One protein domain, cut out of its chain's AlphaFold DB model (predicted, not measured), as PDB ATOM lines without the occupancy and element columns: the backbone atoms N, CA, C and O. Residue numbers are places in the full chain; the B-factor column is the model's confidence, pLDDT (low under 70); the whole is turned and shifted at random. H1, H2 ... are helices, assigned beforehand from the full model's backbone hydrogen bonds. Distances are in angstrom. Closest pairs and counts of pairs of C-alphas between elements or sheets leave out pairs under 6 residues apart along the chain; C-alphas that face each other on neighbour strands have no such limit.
ATOM      1  N   TYR A 977     -10.079 -46.358 -37.321       91.75
ATOM      2  CA  TYR A 977      -8.905 -45.944 -36.552       91.75
ATOM      3  C   TYR A 977      -8.178 -47.141 -35.929       91.75
ATOM      4  O   TYR A 977      -6.960 -47.236 -36.056       91.75
ATOM      5  N   LEU A 978      -8.898 -48.100 -35.331       89.06
ATOM      6  CA  LEU A 978      -8.290 -49.290 -34.715       89.06
ATOM      7  C   LEU A 978      -7.633 -50.229 -35.736       89.06
ATOM      8  O   LEU A 978      -6.609 -50.841 -35.443       89.06
ATOM      9  N   SER A 979      -8.196 -50.341 -36.941       89.44
ATOM     10  CA  SER A 979      -7.588 -51.117 -38.031       89.44
ATOM     11  C   SER A 979      -6.471 -50.363 -38.763       89.44
ATOM     12  O   SER A 979      -5.777 -50.940 -39.606       89.44
ATOM     13  N   GLY A 980      -6.307 -49.069 -38.472       87.06
ATOM     14  CA  GLY A 980      -5.383 -48.171 -39.150       87.06
ATOM     15  C   GLY A 980      -5.705 -47.938 -40.626       87.06
ATOM     16  O   GLY A 980      -4.811 -47.535 -41.367       87.06
ATOM     17  N   LYS A 981      -6.923 -48.228 -41.095       88.94
ATOM     18  CA  LYS A 981      -7.331 -48.077 -42.506       88.94
ATOM     19  C   LYS A 981      -7.817 -46.653 -42.792       88.94
ATOM     20  O   LYS A 981      -8.975 -46.450 -43.131       88.94
ATOM     21  N   ILE A 982      -6.943 -45.671 -42.604       90.00
ATOM     22  CA  ILE A 982      -7.270 -44.253 -42.786       90.00
ATOM     23  C   ILE A 982      -7.106 -43.817 -44.249       90.00
ATOM     24  O   ILE A 982      -6.159 -44.215 -44.916       90.00
ATOM     25  N   GLU A 983      -8.017 -42.972 -44.736       87.38
ATOM     26  CA  GLU A 983      -7.923 -42.340 -46.069       87.38
ATOM     27  C   GLU A 983      -7.431 -40.885 -45.995       87.38
ATOM     28  O   GLU A 983      -6.956 -40.317 -46.977       87.38
ATOM     29  N   LYS A 984      -7.524 -40.277 -44.809       90.56
ATOM     30  CA  LYS A 984      -7.014 -38.947 -44.466       90.56
ATOM     31  C   LYS A 984      -6.699 -38.887 -42.968       90.56
ATOM     32  O   LYS A 984      -7.136 -39.757 -42.216       90.56
ATOM     33  N   PHE A 985      -5.951 -37.869 -42.545       93.25
ATOM     34  CA  PHE A 985      -5.711 -37.612 -41.124       93.25
ATOM     35  C   PHE A 985      -5.580 -36.111 -40.838       93.25
ATOM     36  O   PHE A 985      -4.559 -35.479 -41.132       93.25
ATOM     37  N   ASP A 986      -6.636 -35.518 -40.286       92.38
ATOM     38  CA  ASP A 986      -6.706 -34.102 -39.939       92.38
ATOM     39  C   ASP A 986      -7.012 -33.861 -38.442       92.38
ATOM     40  O   ASP A 986      -7.108 -34.790 -37.641       92.38
ATOM     41  N   ASN A 987      -7.110 -32.594 -38.019       91.19
ATOM     42  CA  ASN A 987      -7.395 -32.268 -36.613       91.19
ATOM     43  C   ASN A 987      -8.759 -32.799 -36.147       91.19
ATOM     44  O   ASN A 987      -8.914 -33.081 -34.961       91.19
ATOM     45  N   SER A 988      -9.736 -32.938 -37.049       87.19
ATOM     46  CA  SER A 988     -11.044 -33.497 -36.706       87.19
ATOM     47  C   SER A 988     -10.958 -34.992 -36.412       87.19
ATOM     48  O   SER A 988     -11.639 -35.448 -35.499       87.19
ATOM     49  N   ASP A 989     -10.061 -35.726 -37.082       89.56
ATOM     50  CA  ASP A 989      -9.777 -37.128 -36.756       89.56
ATOM     51  C   ASP A 989      -9.161 -37.257 -35.357       89.56
ATOM     52  O   ASP A 989      -9.596 -38.084 -34.558       89.56
ATOM     53  N   ILE A 990      -8.203 -36.386 -35.018       89.44
ATOM     54  CA  ILE A 990      -7.588 -36.344 -33.680       89.44
ATOM     55  C   ILE A 990      -8.656 -36.071 -32.612       89.44
ATOM     56  O   ILE A 990      -8.735 -36.780 -31.609       89.44
ATOM     57  N   GLU A 991      -9.517 -35.073 -32.825       87.25
ATOM     58  CA  GLU A 991     -10.612 -34.779 -31.897       87.25
ATOM     59  C   GLU A 991     -11.627 -35.920 -31.805       87.25
ATOM     60  O   GLU A 991     -12.102 -36.219 -30.708       87.25
ATOM     61  N   ALA A 992     -11.955 -36.576 -32.920       86.31
ATOM     62  CA  ALA A 992     -12.866 -37.713 -32.951       86.31
ATOM     63  C   ALA A 992     -12.301 -38.894 -32.154       86.31
ATOM     64  O   ALA A 992     -13.004 -39.431 -31.298       86.31
ATOM     65  N   ILE A 993     -11.025 -39.242 -32.348       87.62
ATOM     66  CA  ILE A 993     -10.338 -40.282 -31.567       87.62
ATOM     67  C   ILE A 993     -10.378 -39.938 -30.076       87.62
ATOM     68  O   ILE A 993     -10.700 -40.786 -29.251       87.62
ATOM     69  N   LEU A 994     -10.099 -38.692 -29.700       84.81
ATOM     70  CA  LEU A 994     -10.049 -38.315 -28.287       84.81
ATOM     71  C   LEU A 994     -11.444 -38.223 -27.650       84.81
ATOM     72  O   LEU A 994     -11.588 -38.514 -26.465       84.81
ATOM     73  N   SER A 995     -12.480 -37.867 -28.408       80.06
ATOM     74  CA  SER A 995     -13.840 -37.665 -27.887       80.06
ATOM     75  C   SER A 995     -14.771 -38.875 -28.011       80.06
ATOM     76  O   SER A 995     -15.823 -38.874 -27.376       80.06
ATOM     77  N   THR A 996     -14.407 -39.911 -28.770       79.50
ATOM     78  CA  THR A 996     -15.226 -41.125 -28.948       79.50
ATOM     79  C   THR A 996     -14.968 -42.139 -27.833       79.50
ATOM     80  O   THR A 996     -13.831 -42.334 -27.408       79.50
ATOM     81  N   GLN A 997     -16.016 -42.812 -27.356       73.75
ATOM     82  CA  GLN A 997     -15.888 -43.898 -26.383       73.75
ATOM     83  C   GLN A 997     -15.409 -45.194 -27.067       73.75
ATOM     84  O   GLN A 997     -16.031 -45.675 -28.014       73.75
ATOM     85  N   PHE A 998     -14.321 -45.782 -26.564       70.88
ATOM     86  CA  PHE A 998     -13.843 -47.113 -26.962       70.88
ATOM     87  C   PHE A 998     -14.316 -48.151 -25.934       70.88
ATOM     88  O   PHE A 998     -14.373 -47.851 -24.746       70.88
ATOM     89  N   GLU A 999     -14.684 -49.353 -26.386       62.91
ATOM     90  CA  GLU A 999     -15.170 -50.439 -25.507       62.91
ATOM     91  C   GLU A 999     -14.038 -51.138 -24.742       62.91
ATOM     92  O   GLU A 999     -14.281 -51.711 -23.685       62.91
ATOM     93  N   ASP A1000     -12.812 -51.094 -25.270       60.66
ATOM     94  CA  ASP A1000     -11.622 -51.616 -24.606       60.66
ATOM     95  C   ASP A1000     -10.913 -50.469 -23.873       60.66
ATOM     96  O   ASP A1000     -10.315 -49.588 -24.499       60.66
ATOM     97  N   GLU A1001     -10.981 -50.480 -22.539       57.94
ATOM     98  CA  GLU A1001     -10.302 -49.512 -21.664       57.94
ATOM     99  C   GLU A1001      -8.772 -49.500 -21.855       57.94
ATOM    100  O   GLU A1001      -8.106 -48.576 -21.396       57.94
ATOM    101  N   LYS A1002      -8.197 -50.484 -22.564       63.03
ATOM    102  CA  LYS A1002      -6.757 -50.568 -22.858       63.03
ATOM    103  C   LYS A1002      -6.312 -49.757 -24.076       63.03
ATOM    104  O   LYS A1002      -5.110 -49.688 -24.339       63.03
ATOM    105  N   VAL A1003      -7.234 -49.170 -24.847       71.88
ATOM    106  CA  VAL A1003      -6.865 -48.357 -26.016       71.88
ATOM    107  C   VAL A1003      -6.281 -47.023 -25.553       71.88
ATOM    108  O   VAL A1003      -7.002 -46.094 -25.186       71.88
ATOM    109  N   ASP A1004      -4.956 -46.903 -25.639       79.25
ATOM    110  CA  ASP A1004      -4.256 -45.631 -25.468       79.25
ATOM    111  C   ASP A1004      -4.524 -44.725 -26.682       79.25
ATOM    112  O   ASP A1004      -3.879 -44.815 -27.731       79.25
ATOM    113  N   ARG A1005      -5.504 -43.828 -26.532       81.19
ATOM    114  CA  ARG A1005      -5.932 -42.889 -27.581       81.19
ATOM    115  C   ARG A1005      -4.823 -41.916 -27.985       81.19
ATOM    116  O   ARG A1005      -4.792 -41.487 -29.136       81.19
ATOM    117  N   ARG A1006      -3.901 -41.575 -27.072       78.88
ATOM    118  CA  ARG A1006      -2.745 -40.722 -27.389       78.88
ATOM    119  C   ARG A1006      -1.826 -41.457 -28.348       78.88
ATOM    120  O   ARG A1006      -1.489 -40.924 -29.404       78.88
ATOM    121  N   LYS A1007      -1.459 -42.687 -27.986       83.31
ATOM    122  CA  LYS A1007      -0.622 -43.547 -28.821       83.31
ATOM    123  C   LYS A1007      -1.265 -43.778 -30.188       83.31
ATOM    124  O   LYS A1007      -0.589 -43.619 -31.199       83.31
ATOM    125  N   LEU A1008      -2.572 -44.039 -30.219       87.50
ATOM    126  CA  LEU A1008      -3.324 -44.217 -31.459       87.50
ATOM    127  C   LEU A1008      -3.235 -42.985 -32.376       87.50
ATOM    128  O   LEU A1008      -2.925 -43.130 -33.556       87.50
ATOM    129  N   CYS A1009      -3.425 -41.766 -31.851       89.62
ATOM    130  CA  CYS A1009      -3.259 -40.537 -32.638       89.62
ATOM    131  C   CYS A1009      -1.845 -40.408 -33.230       89.62
ATOM    132  O   CYS A1009      -1.696 -40.029 -34.391       89.62
ATOM    133  N   ILE A1010      -0.806 -40.728 -32.452       87.81
ATOM    134  CA  ILE A1010       0.595 -40.639 -32.897       87.81
ATOM    135  C   ILE A1010       0.890 -41.679 -33.983       87.81
ATOM    136  O   ILE A1010       1.505 -41.353 -34.999       87.81
ATOM    137  N   GLU A1011       0.448 -42.923 -33.792       90.69
ATOM    138  CA  GLU A1011       0.643 -44.012 -34.753       90.69
ATOM    139  C   GLU A1011      -0.081 -43.736 -36.072       90.69
ATOM    140  O   GLU A1011       0.511 -43.899 -37.139       90.69
ATOM    141  N   LEU A1012      -1.320 -43.239 -36.016       93.44
ATOM    142  CA  LEU A1012      -2.071 -42.850 -37.208       93.44
ATOM    143  C   LEU A1012      -1.452 -41.637 -37.911       93.44
ATOM    144  O   LEU A1012      -1.385 -41.627 -39.136       93.44
ATOM    145  N   CYS A1013      -0.909 -40.669 -37.167       92.81
ATOM    146  CA  CYS A1013      -0.171 -39.543 -37.742       92.81
ATOM    147  C   CYS A1013       1.096 -40.010 -38.482       92.81
ATOM    148  O   CYS A1013       1.336 -39.618 -39.626       92.81
ATOM    149  N   LYS A1014       1.891 -40.893 -37.856       90.88
ATOM    150  CA  LYS A1014       3.083 -41.517 -38.465       90.88
ATOM    151  C   LYS A1014       2.706 -42.314 -39.715       90.88
ATOM    152  O   LYS A1014       3.363 -42.192 -40.749       90.88
ATOM    153  N   LYS A1015       1.619 -43.084 -39.640       93.12
ATOM    154  CA  LYS A1015       1.103 -43.869 -40.760       93.12
ATOM    155  C   LYS A1015       0.663 -42.979 -41.920       93.12
ATOM    156  O   LYS A1015       1.137 -43.189 -43.033       93.12
ATOM    157  N   ALA A1016      -0.143 -41.952 -41.655       94.50
ATOM    158  CA  ALA A1016      -0.608 -40.998 -42.658       94.50
ATOM    159  C   ALA A1016       0.557 -40.333 -43.404       94.50
ATOM    160  O   ALA A1016       0.496 -40.161 -44.620       94.50
ATOM    161  N   PHE A1017       1.639 -40.002 -42.696       92.50
ATOM    162  CA  PHE A1017       2.853 -39.483 -43.318       92.50
ATOM    163  C   PHE A1017       3.560 -40.544 -44.178       92.50
ATOM    164  O   PHE A1017       3.893 -40.282 -45.334       92.50
ATOM    165  N   SER A1018       3.726 -41.769 -43.663       91.38
ATOM    166  CA  SER A1018       4.360 -42.873 -44.403       91.38
ATOM    167  C   SER A1018       3.600 -43.274 -45.675       91.38
ATOM    168  O   SER A1018       4.213 -43.605 -46.689       91.38
ATOM    169  N   GLU A1019       2.269 -43.173 -45.647       93.06
ATOM    170  CA  GLU A1019       1.367 -43.474 -46.763       93.06
ATOM    171  C   GLU A1019       1.104 -42.251 -47.658       93.06
ATOM    172  O   GLU A1019       0.347 -42.341 -48.622       93.06
ATOM    173  N   ARG A1020       1.773 -41.115 -47.391       91.50
ATOM    174  CA  ARG A1020       1.670 -39.853 -48.149       91.50
ATOM    175  C   ARG A1020       0.259 -39.250 -48.185       91.50
ATOM    176  O   ARG A1020      -0.067 -38.509 -49.110       91.50
ATOM    177  N   LEU A1021      -0.557 -39.530 -47.172       92.81
ATOM    178  CA  LEU A1021      -1.864 -38.894 -46.963       92.81
ATOM    179  C   LEU A1021      -1.717 -37.452 -46.453       92.81
ATOM    180  O   LEU A1021      -2.593 -36.619 -46.674       92.81
ATOM    181  N   ILE A1022      -0.600 -37.159 -45.782       94.19
ATOM    182  CA  ILE A1022      -0.203 -35.821 -45.333       94.19
ATOM    183  C   ILE A1022       1.255 -35.552 -45.714       94.19
ATOM    184  O   ILE A1022       2.066 -36.476 -45.799       94.19
ATOM    185  N   ASN A1023       1.595 -34.286 -45.947       91.88
ATOM    186  CA  ASN A1023       2.974 -33.870 -46.207       91.88
ATOM    187  C   ASN A1023       3.767 -33.663 -44.901       91.88
ATOM    188  O   ASN A1023       3.219 -33.718 -43.801       91.88
ATOM    189  N   GLU A1024       5.070 -33.414 -45.020       88.12
ATOM    190  CA  GLU A1024       5.963 -33.246 -43.868       88.12
ATOM    191  C   GLU A1024       5.555 -32.078 -42.957       88.12
ATOM    192  O   GLU A1024       5.530 -32.221 -41.735       88.12
ATOM    193  N   GLN A1025       5.175 -30.934 -43.531       89.56
ATOM    194  CA  GLN A1025       4.703 -29.793 -42.750       89.56
ATOM    195  C   GLN A1025       3.447 -30.158 -41.947       89.56
ATOM    196  O   GLN A1025       3.396 -29.913 -40.742       89.56
ATOM    197  N   GLN A1026       2.474 -30.794 -42.598       91.44
ATOM    198  CA  GLN A1026       1.238 -31.251 -41.971       91.44
ATOM    199  C   GLN A1026       1.513 -32.286 -40.877       91.44
ATOM    200  O   GLN A1026       0.892 -32.222 -39.825       91.44
ATOM    201  N   TYR A1027       2.464 -33.203 -41.071       89.44
ATOM    202  CA  TYR A1027       2.851 -34.181 -40.053       89.44
ATOM    203  C   TYR A1027       3.291 -33.509 -38.745       89.44
ATOM    204  O   TYR A1027       2.757 -33.824 -37.679       89.44
ATOM    205  N   TYR A1028       4.189 -32.521 -38.814       86.00
ATOM    206  CA  TYR A1028       4.611 -31.778 -37.624       86.00
ATOM    207  C   TYR A1028       3.486 -30.925 -37.027       86.00
ATOM    208  O   TYR A1028       3.353 -30.870 -35.806       86.00
ATOM    209  N   GLU A1029       2.654 -30.292 -37.859       90.00
ATOM    210  CA  GLU A1029       1.487 -29.531 -37.391       90.00
ATOM    211  C   GLU A1029       0.498 -30.420 -36.621       90.00
ATOM    212  O   GLU A1029      -0.028 -30.004 -35.589       90.00
ATOM    213  N   ARG A1030       0.266 -31.659 -37.075       91.94
ATOM    214  CA  ARG A1030      -0.601 -32.624 -36.382       91.94
ATOM    215  C   ARG A1030       0.020 -33.127 -35.084       91.94
ATOM    216  O   ARG A1030      -0.690 -33.206 -34.086       91.94
ATOM    217  N   LEU A1031       1.323 -33.413 -35.056       87.19
ATOM    218  CA  LEU A1031       2.014 -33.779 -33.813       87.19
ATOM    219  C   LEU A1031       1.954 -32.655 -32.772       87.19
ATOM    220  O   LEU A1031       1.630 -32.916 -31.615       87.19
ATOM    221  N   GLN A1032       2.199 -31.413 -33.193       85.12
ATOM    222  CA  GLN A1032       2.070 -30.244 -32.324       85.12
ATOM    223  C   GLN A1032       0.630 -30.090 -31.823       85.12
ATOM    224  O   GLN A1032       0.416 -29.883 -30.632       85.12
ATOM    225  N   TYR A1033      -0.360 -30.281 -32.702       89.69
ATOM    226  CA  TYR A1033      -1.770 -30.239 -32.321       89.69
ATOM    227  C   TYR A1033      -2.129 -31.288 -31.263       89.69
ATOM    228  O   TYR A1033      -2.877 -30.983 -30.340       89.69
ATOM    229  N   ILE A1034      -1.590 -32.508 -31.367       86.62
ATOM    230  CA  ILE A1034      -1.783 -33.557 -30.357       86.62
ATOM    231  C   ILE A1034      -1.231 -33.083 -29.007       86.62
ATOM    232  O   ILE A1034      -1.956 -33.123 -28.015       86.62
ATOM    233  N   VAL A1035       0.017 -32.604 -28.963       83.19
ATOM    234  CA  VAL A1035       0.647 -32.117 -27.720       83.19
ATOM    235  C   VAL A1035      -0.159 -30.975 -27.108       83.19
ATOM    236  O   VAL A1035      -0.538 -31.052 -25.939       83.19
ATOM    237  N   ASP A1036      -0.489 -29.963 -27.908       83.44
ATOM    238  CA  ASP A1036      -1.264 -28.812 -27.454       83.44
ATOM    239  C   ASP A1036      -2.648 -29.233 -26.956       83.44
ATOM    240  O   ASP A1036      -3.076 -28.772 -25.903       83.44
ATOM    241  N   TYR A1037      -3.323 -30.168 -27.629       84.81
ATOM    242  CA  TYR A1037      -4.612 -30.684 -27.172       84.81
ATOM    243  C   TYR A1037      -4.506 -31.339 -25.788       84.81
ATOM    244  O   TYR A1037      -5.354 -31.090 -24.931       84.81
ATOM    245  N   PHE A1038      -3.492 -32.172 -25.544       79.62
ATOM    246  CA  PHE A1038      -3.327 -32.847 -24.252       79.62
ATOM    247  C   PHE A1038      -2.968 -31.874 -23.124       79.62
ATOM    248  O   PHE A1038      -3.531 -31.980 -22.031       79.62
ATOM    249  N   GLU A1039      -2.069 -30.928 -23.389       80.62
ATOM    250  CA  GLU A1039      -1.631 -29.946 -22.399       80.62
ATOM    251  C   GLU A1039      -2.723 -28.912 -22.101       80.62
ATOM    252  O   GLU A1039      -2.982 -28.625 -20.939       80.62
ATOM    253  N   GLU A1040      -3.448 -28.419 -23.109       82.62
ATOM    254  CA  GLU A1040      -4.551 -27.463 -22.934       82.62
ATOM    255  C   GLU A1040      -5.770 -28.055 -22.219       82.62
ATOM    256  O   GLU A1040      -6.582 -27.305 -21.692       82.62
ATOM    257  N   ASN A1041      -5.931 -29.378 -22.203       74.69
ATOM    258  CA  ASN A1041      -7.100 -30.037 -21.616       74.69
ATOM    259  C   ASN A1041      -6.758 -30.861 -20.362       74.69
ATOM    260  O   ASN A1041      -7.582 -31.666 -19.939       74.69
ATOM    261  N   GLU A1042      -5.570 -30.675 -19.767       66.50
ATOM    262  CA  GLU A1042      -5.094 -31.390 -18.561       66.50
ATOM    263  C   GLU A1042      -5.331 -32.911 -18.616       66.50
ATOM    264  O   GLU A1042      -5.635 -33.567 -17.620       66.50
ATOM    265  N   LEU A1043      -5.179 -33.504 -19.798       61.50
ATOM    266  CA  LEU A1043      -5.353 -34.942 -20.017       61.50
ATOM    267  C   LEU A1043      -4.072 -35.722 -19.652       61.50
ATOM    268  O   LEU A1043      -3.739 -36.738 -20.262       61.50
ATOM    269  N   ILE A1044      -3.316 -35.200 -18.685       52.47
ATOM    270  CA  ILE A1044      -2.093 -35.766 -18.114       52.47
ATOM    271  C   ILE A1044      -2.356 -35.858 -16.609       52.47
ATOM    272  O   ILE A1044      -2.113 -34.903 -15.874       52.47
ATOM    273  N   THR A1045      -2.938 -36.965 -16.140       41.78
ATOM    274  CA  THR A1045      -3.244 -37.111 -14.710       41.78
ATOM    275  C   THR A1045      -2.010 -37.561 -13.924       41.78
ATOM    276  O   THR A1045      -1.133 -38.252 -14.441       41.78
ATOM    277  N   SER A1046      -1.937 -37.196 -12.641       37.91
ATOM    278  CA  SER A1046      -0.863 -37.605 -11.722       37.91
ATOM    279  C   SER A1046      -0.786 -39.122 -11.492       37.91
ATOM    280  O   SER A1046       0.270 -39.613 -11.095       37.91
ATOM    281  N   ASN A1047      -1.872 -39.854 -11.768       35.69
ATOM    282  CA  ASN A1047      -1.932 -41.316 -11.677       35.69
ATOM    283  C   ASN A1047      -1.520 -42.016 -12.987       35.69
ATOM    284  O   ASN A1047      -1.111 -43.172 -12.938       35.69
ATOM    285  N   ASP A1048      -1.497 -41.309 -14.123       38.94
ATOM    286  CA  ASP A1048      -0.965 -41.792 -15.412       38.94
ATOM    287  C   ASP A1048       0.565 -41.635 -15.525       38.94
ATOM    288  O   ASP A1048       1.130 -41.584 -16.622       38.94
ATOM    289  N   ARG A1049       1.271 -41.601 -14.385       35.56
ATOM    290  CA  ARG A1049       2.722 -41.847 -14.311       35.56
ATOM    291  C   ARG A1049       3.057 -43.342 -14.381       35.56
ATOM    292  O   ARG A1049       4.080 -43.782 -13.858       35.56
ATOM    293  N   THR A1050       2.259 -44.147 -15.074       37.78
ATOM    294  CA  THR A1050       2.851 -45.279 -15.784       37.78
ATOM    295  C   THR A1050       3.870 -44.688 -16.756       37.78
ATOM    296  O   THR A1050       3.548 -43.813 -17.555       37.78
ATOM    297  N   TYR A1051       5.118 -45.144 -16.650       39.19
ATOM    298  CA  TYR A1051       6.327 -44.701 -17.366       39.19
ATOM    299  C   TYR A1051       6.203 -44.501 -18.900       39.19
ATOM    300  O   TYR A1051       7.165 -44.094 -19.540       39.19
ATOM    301  N   MET A1052       5.051 -44.784 -19.512       40.12
ATOM    302  CA  MET A1052       4.802 -44.676 -20.946       40.12
ATOM    303  C   MET A1052       4.293 -43.297 -21.402       40.12
ATOM    304  O   MET A1052       4.598 -42.911 -22.523       40.12
ATOM    305  N   SER A1053       3.568 -42.523 -20.583       46.44
ATOM    306  CA  SER A1053       2.887 -41.293 -21.049       46.44
ATOM    307  C   SER A1053       3.816 -40.082 -21.259       46.44
ATOM    308  O   SER A1053       3.583 -39.287 -22.175       46.44
ATOM    309  N   LEU A1054       4.879 -39.963 -20.452       49.22
ATOM    310  CA  LEU A1054       5.910 -38.917 -20.553       49.22
ATOM    311  C   LEU A1054       6.859 -39.153 -21.738       49.22
ATOM    312  O   LEU A1054       7.179 -38.208 -22.456       49.22
ATOM    313  N   ASN A1055       7.212 -40.416 -22.012       56.22
ATOM    314  CA  ASN A1055       8.138 -40.779 -23.090       56.22
ATOM    315  C   ASN A1055       7.649 -40.329 -24.474       56.22
ATOM    316  O   ASN A1055       8.463 -39.918 -25.289       56.22
ATOM    317  N   TYR A1056       6.340 -40.359 -24.752       59.72
ATOM    318  CA  TYR A1056       5.815 -39.948 -26.062       59.72
ATOM    319  C   TYR A1056       5.767 -38.428 -26.252       59.72
ATOM    320  O   TYR A1056       5.984 -37.954 -27.364       59.72
ATOM    321  N   ILE A1057       5.498 -37.652 -25.192       62.03
ATOM    322  CA  ILE A1057       5.576 -36.183 -25.267       62.03
ATOM    323  C   ILE A1057       7.039 -35.765 -25.429       62.03
ATOM    324  O   ILE A1057       7.337 -34.925 -26.271       62.03
ATOM    325  N   GLU A1058       7.962 -36.394 -24.699       64.12
ATOM    326  CA  GLU A1058       9.401 -36.190 -24.892       64.12
ATOM    327  C   GLU A1058       9.869 -36.622 -26.291       64.12
ATOM    328  O   GLU A1058      10.643 -35.899 -26.916       64.12
ATOM    329  N   GLU A1059       9.364 -37.735 -26.832       66.31
ATOM    330  CA  GLU A1059       9.651 -38.197 -28.199       66.31
ATOM    331  C   GLU A1059       9.162 -37.181 -29.242       66.31
ATOM    332  O   GLU A1059       9.929 -36.786 -30.120       66.31
ATOM    333  N   ILE A1060       7.920 -36.696 -29.125       67.25
ATOM    334  CA  ILE A1060       7.377 -35.664 -30.018       67.25
ATOM    335  C   ILE A1060       8.166 -34.359 -29.879       67.25
ATOM    336  O   ILE A1060       8.567 -33.786 -30.889       67.25
ATOM    337  N   ASN A1061       8.444 -33.908 -28.656       68.69
ATOM    338  CA  ASN A1061       9.216 -32.691 -28.413       68.69
ATOM    339  C   ASN A1061      10.644 -32.807 -28.964       68.69
ATOM    340  O   ASN A1061      11.175 -31.831 -29.491       68.69
ATOM    341  N   THR A1062      11.247 -33.997 -28.921       70.12
ATOM    342  CA  THR A1062      12.553 -34.281 -29.537       70.12
ATOM    343  C   THR A1062      12.472 -34.215 -31.062       70.12
ATOM    344  O   THR A1062      13.309 -33.569 -31.696       70.12
ATOM    345  N   ILE A1063      11.440 -34.822 -31.659       70.94
ATOM    346  CA  ILE A1063      11.169 -34.762 -33.103       70.94
ATOM    347  C   ILE A1063      10.985 -33.302 -33.552       70.94
ATOM    348  O   ILE A1063      11.629 -32.867 -34.507       70.94
ATOM    349  N   LEU A1064      10.178 -32.520 -32.833       69.31
ATOM    350  CA  LEU A1064       9.920 -31.109 -33.132       69.31
ATOM    351  C   LEU A1064      11.180 -30.243 -32.962       69.31
ATOM    352  O   LEU A1064      11.495 -29.441 -33.840       69.31
ATOM    353  N   SER A1065      11.959 -30.465 -31.900       66.81
ATOM    354  CA  SER A1065      13.215 -29.739 -31.645       66.81
ATOM    355  C   SER A1065      14.283 -30.007 -32.713       66.81
ATOM    356  O   SER A1065      15.080 -29.124 -33.037       66.81
ATOM    357  N   SER A1066      14.305 -31.212 -33.296       61.12
ATOM    358  CA  SER A1066      15.245 -31.559 -34.370       61.12
ATOM    359  C   SER A1066      14.996 -30.767 -35.665       61.12
ATOM    360  O   SER A1066      15.949 -30.421 -36.364       61.12
ATOM    361  N   ARG A1067      13.743 -30.375 -35.942       59.69
ATOM    362  CA  ARG A1067      13.353 -29.547 -37.097       59.69
ATOM    363  C   ARG A1067      13.843 -28.101 -36.973       59.69
ATOM    364  O   ARG A1067      14.351 -27.543 -37.946       59.69
ATOM    365  N   ASP A1068      13.753 -27.515 -35.781       54.34
ATOM    366  CA  ASP A1068      14.258 -26.159 -35.516       54.34
ATOM    367  C   ASP A1068      15.790 -26.075 -35.628       54.34
ATOM    368  O   ASP A1068      16.338 -25.044 -36.032       54.34
ATOM    369  N   GLY A1069      16.490 -27.178 -35.335       49.47
ATOM    370  CA  GLY A1069      17.928 -27.318 -35.577       49.47
ATOM    371  C   GLY A1069      18.302 -27.377 -37.066       49.47
ATOM    372  O   GLY A1069      19.315 -26.798 -37.462       49.47
ATOM    373  N   VAL A1070      17.475 -28.011 -37.905       45.41
ATOM    374  CA  VAL A1070      17.694 -28.121 -39.361       45.41
ATOM    375  C   VAL A1070      17.354 -26.810 -40.086       45.41
ATOM    376  O   VAL A1070      18.161 -26.345 -40.892       45.41
ATOM    377  N   ASN A1071      16.262 -26.129 -39.717       40.28
ATOM    378  CA  ASN A1071      15.883 -24.832 -40.304       40.28
ATOM    379  C   ASN A1071      16.897 -23.704 -40.013       40.28
ATOM    380  O   ASN A1071      17.099 -22.824 -40.852       40.28
ATOM    381  N   LYS A1072      17.593 -23.736 -38.863       38.28
ATOM    382  CA  LYS A1072      18.716 -22.817 -38.581       38.28
ATOM    383  C   LYS A1072      19.973 -23.127 -39.404       38.28
ATOM    384  O   LYS A1072      20.778 -22.233 -39.648       38.28
ATOM    385  N   SER A1073      20.150 -24.371 -39.851       38.47
ATOM    386  CA  SER A1073      21.295 -24.758 -40.685       38.47
ATOM    387  C   SER A1073      21.113 -24.382 -42.164       38.47
ATOM    388  O   SER A1073      22.096 -24.068 -42.830       38.47
ATOM    389  N   GLU A1074      19.870 -24.319 -42.658       37.84
ATOM    390  CA  GLU A1074      19.560 -23.906 -44.038       37.84
ATOM    391  C   GLU A1074      19.497 -22.385 -44.240       37.84
ATOM    392  O   GLU A1074      19.702 -21.913 -45.352       37.84
ATOM    393  N   THR A1075      19.320 -21.587 -43.182       38.00
ATOM    394  CA  THR A1075      19.457 -20.114 -43.261       38.00
ATOM    395  C   THR A1075      20.909 -19.629 -43.164       38.00
ATOM    396  O   THR A1075      21.165 -18.431 -43.273       38.00
ATOM    397  N   THR A1076      21.868 -20.548 -42.998       38.72
ATOM    398  CA  THR A1076      23.308 -20.247 -42.921       38.72
ATOM    399  C   THR A1076      24.122 -20.936 -44.028       38.72
ATOM    400  O   THR A1076      25.304 -21.232 -43.833       38.72
TER     401      THR A1076
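Overview. This is residues 977 to 1076 of the 1077 residues of an uncharacterized protein of Firmicutes bacterium (UniProt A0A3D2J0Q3). The long helix H4 slants across one side of a cluster of three helices, H1, H2 and H3, whose centres make a triangle, and its last part, residues 1068 to 1074, sticks out with the two residues after it. H4 packs on H3 alone of the three, crossing it at a steep tilt, while H2 and H3 run side by side in opposite directions. The printed part has 100 residues with four named helices, H1 to H4 in chain order, and no named strand; its class is all helix. The whole is compact, with a radius of gyration of the C-alphas of 14.5 A, yet only just elongated, its C-alphas spanning 51 by 34 by 20 A.

Along the chain. Find C-alpha 1053 at (2.887, -41.293, -21.049); from there H4, residues 1053 to 1074, runs 33.3 A to C-alpha 1074 at (19.560, -23.906, -44.038). Go back along the lines to H3, residues 1024 to 1040, which is 24.1 A long. Before it stands H2, residues 1005 to 1018, 19.7 A long. The first named helix, H1, is residues 987 to 995, 12.1 A long; look for its beginning at C-alpha 987, (-7.395, -32.268, -36.613).

Arrangement. Start where H4 touches H3, the hub, which touches three helices. H4 touches H3 with its residues 1057 to 1064 alone, and H3 touches H4 with its residues 1028 to 1035 alone; the closest C-alphas, of Leu 1031 and Ile 1060, are 6.8 A apart. These two helices form a hairpin, at a steep tilt of 42 degrees, opposite ways. H2 and H3 form another hairpin, at a shallow tilt of 9 degrees, opposite ways; look at the C-alphas of Phe 1017 and Tyr 1027, their closest, 6.2 A apart. H1 touches H2 at residues 1005 to 1009 alone, and the closest C-alphas, of Ile 990 and Cys 1009, are 6.1 A apart; this hairpin has a shallow tilt of 26 degrees. H1 and H3 only just touch, with 3 pairs of C-alphas within 8 A, the closest being those of Asn 987 and Arg 1030, 6.8 A apart. H2 and H4 are close but not clearly touching, while H1 and H4 are apart. In H1, H2 and H3 every O i to N i+4 pair is within hydrogen-bond range; in H4, 14 of 18 are.

Size, cuts and confidence. The two C-alphas farthest apart, of Glu 999 and Thr 1076, are 51.9 A from each other. The printed part has no cut. The link from H3 to H4 is long, and its residues 1046 to 1051 stand free. Mean pLDDT of the printed part is 73.6; look for values under 70 at residues 999 to 1002, 1042 to 1061 and 1064 to 1076.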